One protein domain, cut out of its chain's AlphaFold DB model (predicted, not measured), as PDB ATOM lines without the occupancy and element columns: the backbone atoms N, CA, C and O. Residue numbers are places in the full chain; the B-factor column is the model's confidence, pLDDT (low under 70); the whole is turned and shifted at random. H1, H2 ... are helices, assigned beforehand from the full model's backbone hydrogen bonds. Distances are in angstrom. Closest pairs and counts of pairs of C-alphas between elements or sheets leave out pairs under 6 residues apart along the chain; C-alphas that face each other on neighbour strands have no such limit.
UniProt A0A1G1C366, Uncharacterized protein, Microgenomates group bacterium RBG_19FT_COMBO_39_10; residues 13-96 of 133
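Overview. This is residues 13 to 96 of the 133 residues of an uncharacterized protein of Microgenomates group bacterium RBG_19FT_COMBO_39_10 (UniProt A0A1G1C366). A long helical hairpin, H2 and H3 side by side, makes the middle of a flat, open model. The two end helices reach away from it on opposite sides, H1 across a link of 8 residues and H4 from a tight turn after H3, with residues 89 to 95 sticking out beyond the rest. The printed part has 84 residues with four named helices, H1 to H4 in chain order, and no named strand; the class is all helix. It is loose, with a radius of gyration of the C-alphas of 16.1 A, and spans 51 by 35 by 16 A.

Arrangement. H3, residues 55 to 75, is the longest helix, and it touches H2, residues 31 to 49. Their closest C-alphas, those of Leu 49 and Glu 61, are 5.8 A apart. They run opposite ways at a shallow tilt of 14 degrees, as a helical hairpin. H4, residues 80 to 94, is close to H3 but not clearly touching, the closest C-alphas being those of Ile 73 and Lys 80 at 6.9 A. Their lines are only just about perpendicular, at 70.5 degrees. H1, residues 13 to 22, is apart from H2, H3 and H4, and H2 is apart from H4. In H1, H2, H3 and H4 every O i to N i+4 pair is within hydrogen-bond range.

Along the chain. H3 measures 30.2 A from C-alpha 55 at (282.358, 400.660, 403.617) to C-alpha 75. H2 measures 26.6 A, H4 20.7 A and H1 13.6 A. H1 begins at C-alpha 13, (279.075, 387.514, 382.609), and H4 ends at C-alpha 94, (264.198, 385.018, 420.002).

Size, cuts and confidence. The two C-alphas farthest apart, those of Asn 23 and Lys 93, are 51.4 A apart. The printed part has no cut. The links H2 to H3 and H3 to H4 are tight, and H1 to H2 is short. The mean pLDDT of the printed part is 96.8, and no printed residue is under 70.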
ATOM      1  N   LYS A  13     278.104 386.638 383.291       96.50
ATOM      2  CA  LYS A  13     279.075 387.514 382.609       96.50
ATOM      3  C   LYS A  13     280.531 387.198 382.971       96.50
ATOM      4  O   LYS A  13     281.419 387.369 382.145       96.50
ATOM      5  N   ILE A  14     280.784 386.715 384.189       94.50
ATOM      6  CA  ILE A  14     282.123 386.268 384.599       94.50
ATOM      7  C   ILE A  14     282.467 384.973 383.861       94.50
ATOM      8  O   ILE A  14     283.551 384.872 383.298       94.50
ATOM      9  N   ALA A  15     281.531 384.017 383.796       95.00
ATOM     10  CA  ALA A  15     281.714 382.787 383.029       95.00
ATOM     11  C   ALA A  15     282.011 383.083 381.552       95.00
ATOM     12  O   ALA A  15     282.975 382.551 381.015       95.00
ATOM     13  N   GLN A  16     281.232 383.968 380.920       95.25
ATOM     14  CA  GLN A  16     281.436 384.385 379.527       95.25
ATOM     15  C   GLN A  16     282.846 384.939 379.297       95.25
ATOM     16  O   GLN A  16     283.525 384.511 378.368       95.25
ATOM     17  N   ASN A  17     283.318 385.825 380.179       95.31
ATOM     18  CA  ASN A  17     284.666 386.378 380.083       95.31
ATOM     19  C   ASN A  17     285.754 385.306 380.252       95.31
ATOM     20  O   ASN A  17     286.723 385.315 379.496       95.31
ATOM     21  N   MET A  18     285.599 384.377 381.198       94.31
ATOM     22  CA  MET A  18     286.563 383.287 381.409       94.31
ATOM     23  C   MET A  18     286.583 382.302 380.231       94.31
ATOM     24  O   MET A  18     287.641 381.839 379.819       94.31
ATOM     25  N   ILE A  19     285.421 381.995 379.651       92.69
ATOM     26  CA  ILE A  19     285.323 381.130 378.469       92.69
ATOM     27  C   ILE A  19     286.016 381.793 377.272       92.69
ATOM     28  O   ILE A  19     286.762 381.126 376.563       92.69
ATOM     29  N   ALA A  20     285.810 383.099 377.079       92.75
ATOM     30  CA  ALA A  20     286.377 383.836 375.953       92.75
ATOM     31  C   ALA A  20     287.899 384.041 376.050       92.75
ATOM     32  O   ALA A  20     288.567 384.049 375.021       92.75
ATOM     33  N   ASN A  21     288.446 384.215 377.259       94.31
ATOM     34  CA  ASN A  21     289.843 384.637 377.438       94.31
ATOM     35  C   ASN A  21     290.758 383.575 378.072       94.31
ATOM     36  O   ASN A  21     291.973 383.666 377.929       94.31
ATOM     37  N   GLU A  22     290.216 382.576 378.780       92.06
ATOM     38  CA  GLU A  22     291.002 381.669 379.639       92.06
ATOM     39  C   GLU A  22     290.857 380.181 379.262       92.06
ATOM     40  O   GLU A  22     291.330 379.316 379.998       92.06
ATOM     41  N   ASN A  23     290.206 379.850 378.135       89.06
ATOM     42  CA  ASN A  23     289.885 378.465 377.741       89.06
ATOM     43  C   ASN A  23     289.218 377.662 378.881       89.06
ATOM     44  O   ASN A  23     289.503 376.479 379.098       89.06
ATOM     45  N   ALA A  24     288.353 378.324 379.654       93.88
ATOM     46  CA  ALA A  24     287.770 377.748 380.856       93.88
ATOM     47  C   ALA A  24     286.845 376.561 380.537       93.88
ATOM     48  O   ALA A  24     285.889 376.674 379.770       93.88
ATOM     49  N   SER A  25     287.084 375.424 381.194       93.56
ATOM     50  CA  SER A  25     286.132 374.309 381.212       93.56
ATOM     51  C   SER A  25     284.964 374.627 382.147       93.56
ATOM     52  O   SER A  25     285.176 375.056 383.284       93.56
ATOM     53  N   TYR A  26     283.732 374.389 381.698       95.31
ATOM     54  CA  TYR A  26     282.521 374.708 382.456       95.31
ATOM     55  C   TYR A  26     281.458 373.612 382.332       95.31
ATOM     56  O   TYR A  26     281.525 372.741 381.467       95.31
ATOM     57  N   GLN A  27     280.470 373.657 383.222       95.81
ATOM     58  CA  GLN A  27     279.278 372.815 383.168       95.81
ATOM     59  C   GLN A  27     278.066 373.617 383.643       95.81
ATOM     60  O   GLN A  27     278.185 374.450 384.546       95.81
ATOM     61  N   VAL A  28     276.898 373.330 383.076       96.88
ATOM     62  CA  VAL A  28     275.619 373.817 383.603       96.88
ATOM     63  C   VAL A  28     275.142 372.835 384.670       96.88
ATOM     64  O   VAL A  28     275.100 371.626 384.447       96.88
ATOM     65  N   LEU A  29     274.828 373.343 385.860       97.75
ATOM     66  CA  LEU A  29     274.451 372.517 387.004       97.75
ATOM     67  C   LEU A  29     272.947 372.223 386.992       97.75
ATOM     68  O   LEU A  29     272.143 373.110 386.731       97.75
ATOM     69  N   ASN A  30     272.568 370.998 387.361       97.38
ATOM     70  CA  ASN A  30     271.183 370.687 387.725       97.38
ATOM     71  C   ASN A  30     270.801 371.327 389.074       97.38
ATOM     72  O   ASN A  30     271.678 371.721 389.844       97.38
ATOM     73  N   ASP A  31     269.507 371.355 389.401       95.69
ATOM     74  CA  ASP A  31     268.979 371.994 390.619       95.69
ATOM     75  C   ASP A  31     269.699 371.556 391.903       95.69
ATOM     76  O   ASP A  31     270.103 372.387 392.720       95.69
ATOM     77  N   LYS A  32     269.924 370.247 392.079       97.12
ATOM     78  CA  LYS A  32     270.576 369.695 393.277       97.12
ATOM     79  C   LYS A  32     272.014 370.200 393.414       97.12
ATOM     80  O   LYS A  32     272.414 370.661 394.486       97.12
ATOM     81  N   ASN A  33     272.792 370.114 392.336       98.00
ATOM     82  CA  ASN A  33     274.181 370.560 392.322       98.00
ATOM     83  C   ASN A  33     274.273 372.085 392.419       98.00
ATOM     84  O   ASN A  33     275.172 372.596 393.084       98.00
ATOM     85  N   PHE A  34     273.329 372.810 391.824       98.38
ATOM     86  CA  PHE A  34     273.262 374.262 391.902       98.38
ATOM     87  C   PHE A  34     272.990 374.739 393.331       98.38
ATOM     88  O   PHE A  34     273.753 375.550 393.850       98.38
ATOM     89  N   ILE A  35     271.998 374.165 394.024       98.50
ATOM     90  CA  ILE A  35     271.728 374.452 395.444       98.50
ATOM     91  C   ILE A  35     272.967 374.182 396.304       98.50
ATOM     92  O   ILE A  35     273.305 374.977 397.184       98.50
ATOM     93  N   HIS A  36     273.665 373.070 396.057       98.00
ATOM     94  CA  HIS A  36     274.902 372.745 396.769       98.00
ATOM     95  C   HIS A  36     275.998 373.793 396.544       98.00
ATOM     96  O   HIS A  36     276.643 374.231 397.497       98.00
ATOM     97  N   GLN A  37     276.191 374.231 395.299       98.25
ATOM     98  CA  GLN A  37     277.197 375.238 394.969       98.25
ATOM     99  C   GLN A  37     276.822 376.636 395.476       98.25
ATOM    100  O   GLN A  37     277.700 377.342 395.960       98.25
ATOM    101  N   LEU A  38     275.538 377.009 395.488       98.50
ATOM    102  CA  LEU A  38     275.069 378.248 396.120       98.50
ATOM    103  C   LEU A  38     275.406 378.277 397.617       98.50
ATOM    104  O   LEU A  38     275.918 379.278 398.107       98.50
ATOM    105  N   LYS A  39     275.202 377.169 398.347       98.12
ATOM    106  CA  LYS A  39     275.584 377.071 399.770       98.12
ATOM    107  C   LYS A  39     277.086 377.262 399.983       98.12
ATOM    108  O   LYS A  39     277.486 377.941 400.924       98.12
ATOM    109  N   LYS A  40     277.923 376.688 399.112       97.81
ATOM    110  CA  LYS A  40     279.377 376.911 399.150       97.81
ATOM    111  C   LYS A  40     279.736 378.363 398.849       97.81
ATOM    112  O   LYS A  40     280.574 378.923 399.545       97.81
ATOM    113  N   LYS A  41     279.062 378.971 397.872       97.56
ATOM    114  CA  LYS A  41     279.279 380.363 397.479       97.56
ATOM    115  C   LYS A  41     278.917 381.342 398.602       97.56
ATOM    116  O   LYS A  41     279.662 382.281 398.830       97.56
ATOM    117  N   ILE A  42     277.871 381.068 399.396       98.00
ATOM    118  CA  ILE A  42     277.578 381.836 400.626       98.00
ATOM    119  C   ILE A  42     278.777 381.824 401.581       98.00
ATOM    120  O   ILE A  42     279.126 382.861 402.135       98.00
ATOM    121  N   LEU A  43     279.408 380.664 401.790       96.88
ATOM    122  CA  LEU A  43     280.570 380.561 402.676       96.88
ATOM    123  C   LEU A  43     281.804 381.274 402.113       96.88
ATOM    124  O   LEU A  43     282.604 381.767 402.900       96.88
ATOM    125  N   GLU A  44     281.978 381.289 400.793       95.31
ATOM    126  CA  GLU A  44     283.035 382.041 400.103       95.31
ATOM    127  C   GLU A  44     282.865 383.545 400.354       95.31
ATOM    128  O   GLU A  44     283.700 384.129 401.040       95.31
ATOM    129  N   GLU A  45     281.735 384.136 399.952       95.38
ATOM    130  CA  GLU A  45     281.512 385.586 400.098       95.38
ATOM    131  C   GLU A  45     281.454 386.026 401.569       95.38
ATOM    132  O   GLU A  45     281.951 387.085 401.945       95.38
ATOM    133  N   ALA A  46     280.893 385.194 402.457       96.56
ATOM    134  CA  ALA A  46     280.884 385.500 403.887       96.56
ATOM    135  C   ALA A  46     282.303 385.543 404.474       96.56
ATOM    136  O   ALA A  46     282.552 386.332 405.381       96.56
ATOM    137  N   LYS A  47     283.235 384.717 403.974       96.44
ATOM    138  CA  LYS A  47     284.648 384.772 404.380       96.44
ATOM    139  C   LYS A  47     285.353 385.992 403.800       96.44
ATOM    140  O   LYS A  47     286.176 386.573 404.500       96.44
ATOM    141  N   GLU A  48     285.027 386.376 402.568       94.38
ATOM    142  CA  GLU A  48     285.569 387.584 401.936       94.38
ATOM    143  C   GLU A  48     285.101 388.862 402.641       94.38
ATOM    144  O   GLU A  48     285.885 389.796 402.765       94.38
ATOM    145  N   LEU A  49     283.887 388.872 403.203       97.12
ATOM    146  CA  LEU A  49     283.344 389.990 403.982       97.12
ATOM    147  C   LEU A  49     284.083 390.236 405.313       97.12
ATOM    148  O   LEU A  49     284.234 391.386 405.719       97.12
ATOM    149  N   VAL A  50     284.545 389.186 406.005       96.75
ATOM    150  CA  VAL A  50     285.165 389.286 407.347       96.75
ATOM    151  C   VAL A  50     286.329 390.291 407.432       96.75
ATOM    152  O   VAL A  50     286.330 391.102 408.358       96.75
ATOM    153  N   PRO A  51     287.333 390.277 406.532       97.06
ATOM    154  CA  PRO A  51     288.460 391.208 406.606       97.06
ATOM    155  C   PRO A  51     288.154 392.625 406.084       97.06
ATOM    156  O   PRO A  51     289.022 393.500 406.175       97.06
ATOM    157  N   VAL A  52     286.973 392.878 405.508       96.94
ATOM    158  CA  VAL A  52     286.665 394.149 404.833       96.94
ATOM    159  C   VAL A  52     286.458 395.273 405.847       96.94
ATOM    160  O   VAL A  52     285.551 395.239 406.674       96.94
ATOM    161  N   LYS A  53     287.293 396.313 405.744       96.81
ATOM    162  CA  LYS A  53     287.204 397.536 406.563       96.81
ATOM    163  C   LYS A  53     286.552 398.708 405.835       96.81
ATOM    164  O   LYS A  53     285.999 399.597 406.473       96.81
ATOM    165  N   ASP A  54     286.647 398.720 404.509       97.50
ATOM    166  CA  ASP A  54     286.089 399.777 403.676       97.50
ATOM    167  C   ASP A  54     284.576 399.599 403.496       97.50
ATOM    168  O   ASP A  54     284.093 398.500 403.223       97.50
ATOM    169  N   LYS A  55     283.823 400.692 403.635       97.69
ATOM    170  CA  LYS A  55     282.358 400.660 403.617       97.69
ATOM    171  C   LYS A  55     281.802 400.280 402.245       97.69
ATOM    172  O   LYS A  55     280.835 399.525 402.186       97.69
ATOM    173  N   GLU A  56     282.368 400.800 401.160       97.50
ATOM    174  CA  GLU A  56     281.863 400.521 399.812       97.50
ATOM    175  C   GLU A  56     282.099 399.062 399.438       97.50
ATOM    176  O   GLU A  56     281.178 398.377 398.983       97.50
ATOM    177  N   LYS A  57     283.294 398.546 399.737       96.69
ATOM    178  CA  LYS A  57     283.600 397.118 399.601       96.69
ATOM    179  C   LYS A  57     282.673 396.266 400.464       96.69
ATOM    180  O   LYS A  57     282.155 395.267 399.985       96.69
ATOM    181  N   MET A  58     282.388 396.679 401.698       97.31
ATOM    182  CA  MET A  58     281.471 395.943 402.574       97.31
ATOM    183  C   MET A  58     280.059 395.870 401.978       97.31
ATOM    184  O   MET A  58     279.434 394.813 401.993       97.31
ATOM    185  N   ILE A  59     279.564 396.977 401.415       97.75
ATOM    186  CA  ILE A  59     278.271 397.017 400.720       97.75
ATOM    187  C   ILE A  59     278.277 396.086 399.503       97.75
ATOM    188  O   ILE A  59     277.292 395.376 399.295       97.75
ATOM    189  N   LYS A  60     279.370 396.053 398.732       95.88
ATOM    190  CA  LYS A  60     279.529 395.132 397.600       95.88
ATOM    191  C   LYS A  60     279.405 393.673 398.048       95.88
ATOM    192  O   LYS A  60     278.561 392.961 397.513       95.88
ATOM    193  N   GLU A  61     280.154 393.254 399.067       96.94
ATOM    194  CA  GLU A  61     280.111 391.863 399.544       96.94
ATOM    195  C   GLU A  61     278.735 391.487 400.131       96.94
ATOM    196  O   GLU A  61     278.229 390.381 399.930       96.94
ATOM    197  N   ILE A  62     278.052 392.430 400.794       97.69
ATOM    198  CA  ILE A  62     276.659 392.242 401.232       97.69
ATOM    199  C   ILE A  62     275.716 392.075 400.030       97.69
ATOM    200  O   ILE A  62     274.802 391.246 400.075       97.69
ATOM    201  N   ALA A  63     275.910 392.846 398.959       97.44
ATOM    202  CA  ALA A  63     275.109 392.730 397.744       97.44
ATOM    203  C   ALA A  63     275.344 391.386 397.032       97.44
ATOM    204  O   ALA A  63     274.380 390.768 396.572       97.44
ATOM    205  N   ASP A  64     276.586 390.899 396.999       96.44
ATOM    206  CA  ASP A  64     276.932 389.578 396.470       96.44
ATOM    207  C   ASP A  64     276.262 388.458 397.287       96.44
ATOM    208  O   ASP A  64     275.553 387.618 396.719       96.44
ATOM    209  N   LEU A  65     276.335 388.514 398.622       98.06
ATOM    210  CA  LEU A  65     275.591 387.608 399.508       98.06
ATOM    211  C   LEU A  65     274.077 387.655 399.254       98.06
ATOM    212  O   LEU A  65     273.417 386.612 399.191       98.06
ATOM    213  N   GLN A  66     273.507 388.849 399.091       98.12
ATOM    214  CA  GLN A  66     272.074 389.010 398.866       98.12
ATOM    215  C   GLN A  66     271.625 388.419 397.523       98.12
ATOM    216  O   GLN A  66     270.526 387.855 397.452       98.12
ATOM    217  N   GLU A  67     272.449 388.514 396.477       98.31
ATOM    218  CA  GLU A  67     272.179 387.880 395.186       98.31
ATOM    219  C   GLU A  67     272.155 386.356 395.313       98.31
ATOM    220  O   GLU A  67     271.205 385.709 394.866       98.31
ATOM    221  N   ILE A  68     273.137 385.781 396.010       98.31
ATOM    222  CA  ILE A  68     273.220 384.331 396.227       98.31
ATOM    223  C   ILE A  68     272.022 383.832 397.043       98.31
ATOM    224  O   ILE A  68     271.420 382.814 396.699       98.31
ATOM    225  N   ILE A  69     271.616 384.566 398.085       98.38
ATOM    226  CA  ILE A  69     270.407 384.257 398.866       98.38
ATOM    227  C   ILE A  69     269.165 384.287 397.967       98.38
ATOM    228  O   ILE A  69     268.332 383.385 398.039       98.38
ATOM    229  N   ASN A  70     269.032 385.292 397.096       98.25
ATOM    230  CA  ASN A  70     267.898 385.383 396.176       98.25
ATOM    231  C   ASN A  70     267.870 384.208 395.187       98.25
ATOM    232  O   ASN A  70     266.797 383.655 394.937       98.25
ATOM    233  N   ALA A  71     269.026 383.823 394.643       98.12
ATOM    234  CA  ALA A  71     269.157 382.667 393.760       98.12
ATOM    235  C   ALA A  71     268.795 381.362 394.486       98.12
ATOM    236  O   ALA A  71     268.063 380.539 393.938       98.12
ATOM    237  N   LEU A  72     269.217 381.204 395.744       98.19
ATOM    238  CA  LEU A  72     268.891 380.035 396.560       98.19
ATOM    239  C   LEU A  72     267.395 379.939 396.873       98.19
ATOM    240  O   LEU A  72     266.824 378.859 396.760       98.19
ATOM    241  N   ILE A  73     266.739 381.055 397.201       98.25
ATOM    242  CA  ILE A  73     265.280 381.099 397.405       98.25
ATOM    243  C   ILE A  73     264.547 380.616 396.149       98.25
ATOM    244  O   ILE A  73     263.651 379.778 396.244       98.25
ATOM    245  N   LYS A  74     264.962 381.103 394.970       98.00
ATOM    246  CA  LYS A  74     264.392 380.678 393.683       98.00
ATOM    247  C   LYS A  74     264.638 379.191 393.413       98.00
ATOM    248  O   LYS A  74     263.702 378.489 393.048       98.00
ATOM    249  N   ALA A  75     265.860 378.703 393.634       97.38
ATOM    250  CA  ALA A  75     266.216 377.297 393.429       97.38
ATOM    251  C   ALA A  75     265.443 376.348 394.366       97.38
ATOM    252  O   ALA A  75     265.127 375.224 393.991       97.38
ATOM    253  N   LEU A  76     265.079 376.817 395.564       96.56
ATOM    254  CA  LEU A  76     264.208 376.102 396.502       96.56
ATOM    255  C   LEU A  76     262.714 376.196 396.152       96.56
ATOM    256  O   LEU A  76     261.892 375.687 396.909       96.56
ATOM    257  N   LYS A  77     262.354 376.845 395.035       97.00
ATOM    258  CA  LYS A  77     260.964 377.104 394.622       97.00
ATOM    259  C   LYS A  77     260.157 377.834 395.706       97.00
ATOM    260  O   LYS A  77     258.963 377.606 395.861       97.00
ATOM    261  N   SER A  78     260.826 378.715 396.449       97.25
ATOM    262  CA  SER A  78     260.250 379.509 397.536       97.25
ATOM    263  C   SER A  78     260.209 380.994 397.162       97.25
ATOM    264  O   SER A  78     260.704 381.422 396.115       97.25
ATOM    265  N   SER A  79     259.609 381.813 398.021       97.75
ATOM    266  CA  SER A  79     259.491 383.254 397.842       97.75
ATOM    267  C   SER A  79     260.219 384.051 398.924       97.75
ATOM    268  O   SER A  79     260.339 383.660 400.086       97.75
ATOM    269  N   LYS A  80     260.618 385.281 398.577       97.50
ATOM    270  CA  LYS A  80     261.142 386.240 399.569       97.50
ATOM    271  C   LYS A  80     260.126 386.534 400.681       97.50
ATOM    272  O   LYS A  80     260.524 386.904 401.783       97.50
ATOM    273  N   LYS A  81     258.823 386.402 400.399       98.12
ATOM    274  CA  LYS A  81     257.745 386.618 401.373       98.12
ATOM    275  C   LYS A  81     257.753 385.532 402.447       98.12
ATOM    276  O   LYS A  81     257.674 385.873 403.623       98.12
ATOM    277  N   GLU A  82     257.908 384.270 402.055       98.19
ATOM    278  CA  GLU A  82     258.005 383.133 402.981       98.19
ATOM    279  C   GLU A  82     259.224 383.264 403.896       98.19
ATOM    280  O   GLU A  82     259.088 383.208 405.117       98.19
ATOM    281  N   VAL A  83     260.397 383.566 403.332       98.00
ATOM    282  CA  VAL A  83     261.615 383.782 404.131       98.00
ATOM    283  C   VAL A  83     261.447 384.949 405.109       98.00
ATOM    284  O   VAL A  83     261.800 384.832 406.282       98.00
ATOM    285  N   LYS A  84     260.851 386.067 404.672       97.75
ATOM    286  CA  LYS A  84     260.550 387.204 405.560       97.75
ATOM    287  C   LYS A  84     259.537 386.847 406.650       97.75
ATOM    288  O   LYS A  84     259.660 387.352 407.764       97.75
ATOM    289  N   ALA A  85     258.540 386.014 406.356       98.12
ATOM    290  CA  ALA A  85     257.583 385.546 407.354       98.12
ATOM    291  C   ALA A  85     258.292 384.711 408.429       98.12
ATOM    292  O   ALA A  85     258.132 385.004 409.614       98.12
ATOM    293  N   LYS A  86     259.167 383.781 408.021       97.81
ATOM    294  CA  LYS A  86     259.977 382.995 408.959       97.81
ATOM    295  C   LYS A  86     260.914 383.875 409.790       97.81
ATOM    296  O   LYS A  86     260.979 383.724 411.003       97.81
ATOM    297  N   GLN A  87     261.556 384.873 409.179       97.50
ATOM    298  CA  GLN A  87     262.384 385.838 409.912       97.50
ATOM    299  C   GLN A  87     261.583 386.618 410.969       97.50
ATOM    300  O   GLN A  87     262.085 386.879 412.059       97.50
ATOM    301  N   ARG A  88     260.330 386.999 410.678       97.88
ATOM    302  CA  ARG A  88     259.456 387.678 411.653       97.88
ATOM    303  C   ARG A  88     259.064 386.766 412.811       97.88
ATOM    304  O   ARG A  88     259.000 387.248 413.937       97.88
ATOM    305  N   GLU A  89     258.787 385.495 412.540       98.12
ATOM    306  CA  GLU A  89     258.500 384.490 413.570       98.12
ATOM    307  C   GLU A  89     259.693 384.331 414.524       98.12
ATOM    308  O   GLU A  89     259.534 384.496 415.733       98.12
ATOM    309  N   GLU A  90     260.900 384.141 413.983       97.19
ATOM    310  CA  GLU A  90     262.125 384.031 414.788       97.19
ATOM    311  C   GLU A  90     262.414 385.319 415.571       97.19
ATOM    312  O   GLU A  90     262.758 385.259 416.748       97.19
ATOM    313  N   ASN A  91     262.182 386.493 414.973       97.69
ATOM    314  CA  ASN A  91     262.346 387.772 415.668       97.69
ATOM    315  C   ASN A  91     261.371 387.946 416.845       97.69
ATOM    316  O   ASN A  91     261.716 388.614 417.820       97.69
ATOM    317  N   LYS A  92     260.155 387.387 416.762       97.75
ATOM    318  CA  LYS A  92     259.187 387.396 417.871       97.75
ATOM    319  C   LYS A  92     259.593 386.423 418.976       97.75
ATOM    320  O   LYS A  92     259.448 386.755 420.145       97.75
ATOM    321  N   LYS A  93     260.096 385.244 418.599       97.50
ATOM    322  CA  LYS A  93     260.489 384.177 419.528       97.50
ATOM    323  C   LYS A  93     261.793 384.485 420.267       97.50
ATOM    324  O   LYS A  93     261.869 384.304 421.475       97.50
ATOM    325  N   SER A  94     262.805 384.947 419.538       96.25
ATOM    326  CA  SER A  94     264.198 385.018 420.002       96.25
ATOM    327  C   SER A  94     264.748 386.447 420.041       96.25
ATOM    328  O   SER A  94     265.897 386.670 420.417       96.25
ATOM    329  N   GLY A  95     263.944 387.442 419.653       96.81
ATOM    330  CA  GLY A  95     264.407 388.813 419.483       96.81
ATOM    331  C   GLY A  95     265.247 388.997 418.215       96.81
ATOM    332  O   GLY A  95     265.287 388.156 417.326       96.81
ATOM    333  N   SER A  96     265.913 390.144 418.111       96.12
ATOM    334  CA  SER A  96     266.758 390.492 416.959       96.12
ATOM    335  C   SER A  96     268.057 391.138 417.429       96.12
ATOM    336  O   SER A  96     268.189 391.518 418.593       96.12
TER     337      SER A  96